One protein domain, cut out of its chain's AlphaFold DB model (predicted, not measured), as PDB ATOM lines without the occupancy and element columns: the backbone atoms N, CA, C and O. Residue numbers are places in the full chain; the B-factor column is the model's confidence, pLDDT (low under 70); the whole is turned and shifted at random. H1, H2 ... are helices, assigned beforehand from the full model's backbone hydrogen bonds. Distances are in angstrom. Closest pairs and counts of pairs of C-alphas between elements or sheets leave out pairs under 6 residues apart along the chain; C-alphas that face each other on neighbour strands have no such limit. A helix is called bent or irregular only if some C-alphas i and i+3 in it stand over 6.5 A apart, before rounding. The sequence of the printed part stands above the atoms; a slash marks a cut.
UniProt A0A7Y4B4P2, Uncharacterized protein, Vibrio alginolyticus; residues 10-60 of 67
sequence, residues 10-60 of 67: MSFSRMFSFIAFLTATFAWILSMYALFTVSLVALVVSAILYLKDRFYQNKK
ATOM      1  N   MET A  10      26.711  17.594 204.667       45.22
ATOM      2  CA  MET A  10      27.980  16.847 204.644       45.22
ATOM      3  C   MET A  10      28.633  16.667 206.031       45.22
ATOM      4  O   MET A  10      29.624  15.944 206.156       45.22
ATOM      5  N   SER A  11      28.102  17.307 207.080       55.00
ATOM      6  CA  SER A  11      28.679  17.241 208.434       55.00
ATOM      7  C   SER A  11      27.970  16.246 209.361       55.00
ATOM      8  O   SER A  11      28.566  15.772 210.323       55.00
ATOM      9  N   PHE A  12      26.721  15.861 209.067       58.78
ATOM     10  CA  PHE A  12      25.913  15.104 210.032       58.78
ATOM     11  C   PHE A  12      26.412  13.664 210.240       58.78
ATOM     12  O   PHE A  12      26.473  13.188 211.369       58.78
ATOM     13  N   SER A  13      26.866  12.998 209.169       63.69
ATOM     14  CA  SER A  13      27.450  11.651 209.269       63.69
ATOM     15  C   SER A  13      28.790  11.655 210.015       63.69
ATOM     16  O   SER A  13      29.025  10.785 210.852       63.69
ATOM     17  N   ARG A  14      29.641  12.670 209.791       66.25
ATOM     18  CA  ARG A  14      30.939  12.779 210.477       66.25
ATOM     19  C   ARG A  14      30.780  13.131 211.954       66.25
ATOM     20  O   ARG A  14      31.479  12.554 212.777       66.25
ATOM     21  N   MET A  15      29.833  14.007 212.299       70.25
ATOM     22  CA  MET A  15      29.486  14.295 213.696       70.25
ATOM     23  C   MET A  15      29.009  13.040 214.424       70.25
ATOM     24  O   MET A  15      29.466  12.775 215.531       70.25
ATOM     25  N   PHE A  16      28.136  12.247 213.797       78.12
ATOM     26  CA  PHE A  16      27.588  11.042 214.413       78.12
ATOM     27  C   PHE A  16      28.673  10.010 214.754       78.12
ATOM     28  O   PHE A  16      28.732   9.542 215.890       78.12
ATOM     29  N   SER A  17      29.589   9.716 213.823       81.31
ATOM     30  CA  SER A  17      30.723   8.819 214.099       81.31
ATOM     31  C   SER A  17      31.653   9.357 215.192       81.31
ATOM     32  O   SER A  17      32.152   8.582 216.005       81.31
ATOM     33  N   PHE A  18      31.852  10.675 215.262       77.44
ATOM     34  CA  PHE A  18      32.679  11.301 216.296       77.44
ATOM     35  C   PHE A  18      32.057  11.170 217.693       77.44
ATOM     36  O   PHE A  18      32.747  10.870 218.662       77.44
ATOM     37  N   ILE A  19      30.736  11.339 217.789       81.88
ATOM     38  CA  ILE A  19      29.973  11.195 219.035       81.88
ATOM     39  C   ILE A  19      29.953   9.729 219.489       81.88
ATOM     40  O   ILE A  19      30.101   9.454 220.677       81.88
ATOM     41  N   ALA A  20      29.838   8.779 218.557       84.00
ATOM     42  CA  ALA A  20      29.912   7.350 218.861       84.00
ATOM     43  C   ALA A  20      31.287   6.947 219.428       84.00
ATOM     44  O   ALA A  20      31.365   6.244 220.431       84.00
ATOM     45  N   PHE A  21      32.377   7.446 218.842       84.19
ATOM     46  CA  PHE A  21      33.721   7.202 219.371       84.19
ATOM     47  C   PHE A  21      33.924   7.856 220.744       84.19
ATOM     48  O   PHE A  21      34.384   7.209 221.680       84.19
ATOM     49  N   LEU A  22      33.500   9.114 220.897       81.69
ATOM     50  CA  LEU A  22      33.613   9.861 222.148       81.69
ATOM     51  C   LEU A  22      32.850   9.182 223.295       81.69
ATOM     52  O   LEU A  22      33.365   9.074 224.404       81.69
ATOM     53  N   THR A  23      31.642   8.684 223.025       80.06
ATOM     54  CA  THR A  23      30.840   7.939 224.009       80.06
ATOM     55  C   THR A  23      31.463   6.593 224.368       80.06
ATOM     56  O   THR A  23      31.445   6.234 225.541       80.06
ATOM     57  N   ALA A  24      32.084   5.885 223.421       83.31
ATOM     58  CA  ALA A  24      32.824   4.655 223.705       83.31
ATOM     59  C   ALA A  24      34.061   4.912 224.586       83.31
ATOM     60  O   ALA A  24      34.293   4.190 225.556       83.31
ATOM     61  N   THR A  25      34.824   5.976 224.314       80.25
ATOM     62  CA  THR A  25      35.960   6.382 225.158       80.25
ATOM     63  C   THR A  25      35.496   6.857 226.536       80.25
ATOM     64  O   THR A  25      36.131   6.535 227.538       80.25
ATOM     65  N   PHE A  26      34.359   7.556 226.624       72.69
ATOM     66  CA  PHE A  26      33.762   7.916 227.911       72.69
ATOM     67  C   PHE A  26      33.251   6.701 228.681       72.69
ATOM     68  O   PHE A  26      33.436   6.653 229.889       72.69
ATOM     69  N   ALA A  27      32.666   5.700 228.023       74.25
ATOM     70  CA  ALA A  27      32.275   4.450 228.675       74.25
ATOM     71  C   ALA A  27      33.500   3.709 229.239       74.25
ATOM     72  O   ALA A  27      33.454   3.200 230.358       74.25
ATOM     73  N   TRP A  28      34.618   3.729 228.508       71.19
ATOM     74  CA  TRP A  28      35.893   3.171 228.961       71.19
ATOM     75  C   TRP A  28      36.466   3.929 230.170       71.19
ATOM     76  O   TRP A  28      36.865   3.311 231.153       71.19
ATOM     77  N   ILE A  29      36.468   5.267 230.139       62.69
ATOM     78  CA  ILE A  29      36.975   6.099 231.245       62.69
ATOM     79  C   ILE A  29      36.052   6.049 232.480       62.69
ATOM     80  O   ILE A  29      36.518   6.133 233.617       62.69
ATOM     81  N   LEU A  30      34.744   5.862 232.270       61.78
ATOM     82  CA  LEU A  30      33.725   5.761 233.317       61.78
ATOM     83  C   LEU A  30      33.807   4.447 234.094       61.78
ATOM     84  O   LEU A  30      33.418   4.412 235.259       61.78
ATOM     85  N   SER A  31      34.389   3.400 233.505       61.97
ATOM     86  CA  SER A  31      34.615   2.130 234.196       61.97
ATOM     87  C   SER A  31      35.513   2.260 235.439       61.97
ATOM     88  O   SER A  31      35.615   1.294 236.192       61.97
ATOM     89  N   MET A  32      36.155   3.417 235.680       61.22
ATOM     90  CA  MET A  32      37.106   3.581 236.783       61.22
ATOM     91  C   MET A  32      36.951   4.866 237.631       61.22
ATOM     92  O   MET A  32      37.576   4.943 238.685       61.22
ATOM     93  N   TYR A  33      36.109   5.854 237.266       57.34
ATOM     94  CA  TYR A  33      35.910   7.081 238.077       57.34
ATOM     95  C   TYR A  33      34.471   7.646 238.005       57.34
ATOM     96  O   TYR A  33      34.066   8.290 237.035       57.34
ATOM     97  N   ALA A  34      33.678   7.428 239.061       63.47
ATOM     98  CA  ALA A  34      32.240   7.728 239.080       63.47
ATOM     99  C   ALA A  34      31.883   9.212 239.313       63.47
ATOM    100  O   ALA A  34      30.899   9.704 238.765       63.47
ATOM    101  N   LEU A  35      32.668   9.953 240.104       63.19
ATOM    102  CA  LEU A  35      32.250  11.277 240.601       63.19
ATOM    103  C   LEU A  35      32.507  12.427 239.616       63.19
ATOM    104  O   LEU A  35      31.708  13.355 239.522       63.19
ATOM    105  N   PHE A  36      33.583  12.356 238.833       62.97
ATOM    106  CA  PHE A  36      33.887  13.384 237.832       62.97
ATOM    107  C   PHE A  36      32.919  13.324 236.637       62.97
ATOM    108  O   PHE A  36      32.599  14.334 236.011       62.97
ATOM    109  N   THR A  37      32.388  12.134 236.366       71.19
ATOM    110  CA  THR A  37      31.597  11.859 235.167       71.19
ATOM    111  C   THR A  37      30.180  12.403 235.259       71.19
ATOM    112  O   THR A  37      29.662  12.900 234.265       71.19
ATOM    113  N   VAL A  38      29.569  12.410 236.448       72.62
ATOM    114  CA  VAL A  38      28.241  13.018 236.643       72.62
ATOM    115  C   VAL A  38      28.286  14.522 236.359       72.62
ATOM    116  O   VAL A  38      27.403  15.045 235.682       72.62
ATOM    117  N   SER A  39      29.352  15.200 236.794       77.50
ATOM    118  CA  SER A  39      29.567  16.624 236.510       77.50
ATOM    119  C   SER A  39      29.769  16.876 235.013       77.50
ATOM    120  O   SER A  39      29.129  17.754 234.431       77.50
ATOM    121  N   LEU A  40      30.590  16.052 234.355       78.38
ATOM    122  CA  LEU A  40      30.863  16.187 232.926       78.38
ATOM    123  C   LEU A  40      29.614  15.929 232.066       78.38
ATOM    124  O   LEU A  40      29.330  16.688 231.143       78.38
ATOM    125  N   VAL A  41      28.834  14.896 232.395       81.38
ATOM    126  CA  VAL A  41      27.572  14.579 231.712       81.38
ATOM    127  C   VAL A  41      26.555  15.696 231.922       81.38
ATOM    128  O   VAL A  41      25.942  16.137 230.952       81.38
ATOM    129  N   ALA A  42      26.406  16.211 233.146       82.94
ATOM    130  CA  ALA A  42      25.504  17.326 233.425       82.94
ATOM    131  C   ALA A  42      25.893  18.590 232.640       82.94
ATOM    132  O   ALA A  42      25.024  19.256 232.072       82.94
ATOM    133  N   LEU A  43      27.192  18.887 232.536       85.25
ATOM    134  CA  LEU A  43      27.704  20.005 231.744       85.25
ATOM    135  C   LEU A  43      27.396  19.824 230.249       85.25
ATOM    136  O   LEU A  43      26.925  20.758 229.602       85.25
ATOM    137  N   VAL A  44      27.613  18.621 229.707       84.81
ATOM    138  CA  VAL A  44      27.335  18.295 228.299       84.81
ATOM    139  C   VAL A  44      25.839  18.375 228.000       84.81
ATOM    140  O   VAL A  44      25.454  18.966 226.993       84.81
ATOM    141  N   VAL A  45      24.981  17.847 228.875       84.94
ATOM    142  CA  VAL A  45      23.522  17.934 228.721       84.94
ATOM    143  C   VAL A  45      23.065  19.391 228.750       84.94
ATOM    144  O   VAL A  45      22.337  19.803 227.849       84.94
ATOM    145  N   SER A  46      23.544  20.193 229.707       84.69
ATOM    146  CA  SER A  46      23.260  21.635 229.755       84.69
ATOM    147  C   SER A  46      23.731  22.358 228.496       84.69
ATOM    148  O   SER A  46      22.984  23.156 227.933       84.69
ATOM    149  N   ALA A  47      24.934  22.056 228.004       83.69
ATOM    150  CA  ALA A  47      25.469  22.664 226.791       83.69
ATOM    151  C   ALA A  47      24.644  22.290 225.550       83.69
ATOM    152  O   ALA A  47      24.304  23.165 224.754       83.69
ATOM    153  N   ILE A  48      24.267  21.015 225.398       83.44
ATOM    154  CA  ILE A  48      23.428  20.550 224.286       83.44
ATOM    155  C   ILE A  48      22.046  21.195 224.359       83.44
ATOM    156  O   ILE A  48      21.555  21.674 223.340       83.44
ATOM    157  N   LEU A  49      21.421  21.237 225.538       83.50
ATOM    158  CA  LEU A  49      20.093  21.819 225.722       83.50
ATOM    159  C   LEU A  49      20.119  23.327 225.435       83.50
ATOM    160  O   LEU A  49      19.270  23.808 224.692       83.50
ATOM    161  N   TYR A  50      21.151  24.039 225.895       80.38
ATOM    162  CA  TYR A  50      21.361  25.456 225.594       80.38
ATOM    163  C   TYR A  50      21.591  25.719 224.101       80.38
ATOM    164  O   TYR A  50      20.984  26.627 223.534       80.38
ATOM    165  N   LEU A  51      22.421  24.916 223.425       77.38
ATOM    166  CA  LEU A  51      22.598  25.037 221.977       77.38
ATOM    167  C   LEU A  51      21.295  24.741 221.232       77.38
ATOM    168  O   LEU A  51      20.972  25.459 220.288       77.38
ATOM    169  N   LYS A  52      20.542  23.713 221.644       72.94
ATOM    170  CA  LYS A  52      19.278  23.333 221.005       72.94
ATOM    171  C   LYS A  52      18.228  24.424 221.181       72.94
ATOM    172  O   LYS A  52      17.587  24.779 220.199       72.94
ATOM    173  N   ASP A  53      18.102  24.985 222.382       71.12
ATOM    174  CA  ASP A  53      17.203  26.104 222.675       71.12
ATOM    175  C   ASP A  53      17.599  27.348 221.868       71.12
ATOM    176  O   ASP A  53      16.792  27.881 221.110       71.12
ATOM    177  N   ARG A  54      18.883  27.723 221.876       66.44
ATOM    178  CA  ARG A  54      19.393  28.871 221.112       66.44
ATOM    179  C   ARG A  54      19.212  28.719 219.599       66.44
ATOM    180  O   ARG A  54      18.908  29.700 218.918       66.44
ATOM    181  N   PHE A  55      19.360  27.509 219.057       63.34
ATOM    182  CA  PHE A  55      19.063  27.220 217.650       63.34
ATOM    183  C   PHE A  55      17.562  27.260 217.344       63.34
ATOM    184  O   PHE A  55      17.174  27.689 216.256       63.34
ATOM    185  N   TYR A  56      16.716  26.843 218.288       56.44
ATOM    186  CA  TYR A  56      15.264  26.898 218.137       56.44
ATOM    187  C   TYR A  56      14.747  28.341 218.196       56.44
ATOM    188  O   TYR A  56      13.913  28.728 217.378       56.44
ATOM    189  N   GLN A  57      15.303  29.171 219.080       54.62
ATOM    190  CA  GLN A  57      14.962  30.590 219.199       54.62
ATOM    191  C   GLN A  57      15.383  31.400 217.966       54.62
ATOM    192  O   GLN A  57      14.663  32.307 217.557       54.62
ATOM    193  N   ASN A  58      16.466  31.020 217.281       50.97
ATOM    194  CA  ASN A  58      16.859  31.655 216.015       50.97
ATOM    195  C   ASN A  58      15.850  31.428 214.869       50.97
ATOM    196  O   ASN A  58      15.853  32.169 213.892       50.97
ATOM    197  N   LYS A  59      14.964  30.427 214.975       50.03
ATOM    198  CA  LYS A  59      13.841  30.252 214.037       50.03
ATOM    199  C   LYS A  59      12.613  31.082 214.410       50.03
ATOM    200  O   LYS A  59      11.829  31.393 213.520       50.03
ATOM    201  N   LYS A  60      12.435  31.445 215.686       48.16
ATOM    202  CA  LYS A  60      11.249  32.185 216.156       48.16
ATOM    203  C   LYS A  60      11.372  33.698 215.970       48.16
ATOM    204  O   LYS A  60      10.377  34.361 215.696       48.16
TER     205      LYS A  60
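This is residues 10 to 60 of the 67 residues of an uncharacterized protein of Vibrio alginolyticus (UniProt A0A7Y4B4P2). Two long helices make a narrow, open V: H1 runs to the closed end, the chain turns there through residues 31 to 33, and H2 runs back as the longer arm. The arms come near each other at the closed end, and the space between them is otherwise empty. The printed part has 51 residues with two named helices, H1 then H2, and no named strand; the class is all helix. The whole is loose, with a radius of gyration of the C-alphas of 13.9 A, and flat, spanning 43 by 26 by 6 A.

Start at H1, residues 12 to 30, and go through a tight link of three residues to H2, residues 34 to 60. The two helices run opposite ways at a shallow tilt of 22 degrees, their centres 16.3 A apart. They are close but not clearly touching, with 1 pair of C-alphas within 8 A: the closest, those of Leu 30 and Thr 37, are 6.7 A apart. Every O i to N i+4 pair is within hydrogen-bond range in H1; in H2, 19 of 23 are.

Find C-alpha 12 at (25.913, 15.104, 210.032); from there H1 runs 26.3 A to C-alpha 30 at (33.725, 5.761, 233.317). H2 begins at Ala 34 and runs 39.6 A to C-alpha 60 at (11.249, 32.185, 216.156). Neither helix is bent.

Look at Met 32 and Lys 60 for the two C-alphas farthest apart, 43.7 A. Residues 10 to 25, 31 to 36 and 42 to 60 stand free. The printed part has no cut. Its mean pLDDT is 71.2; the model's confidence is low, under 70, at residues 10 to 14, 29 to 36 and 54 to 60.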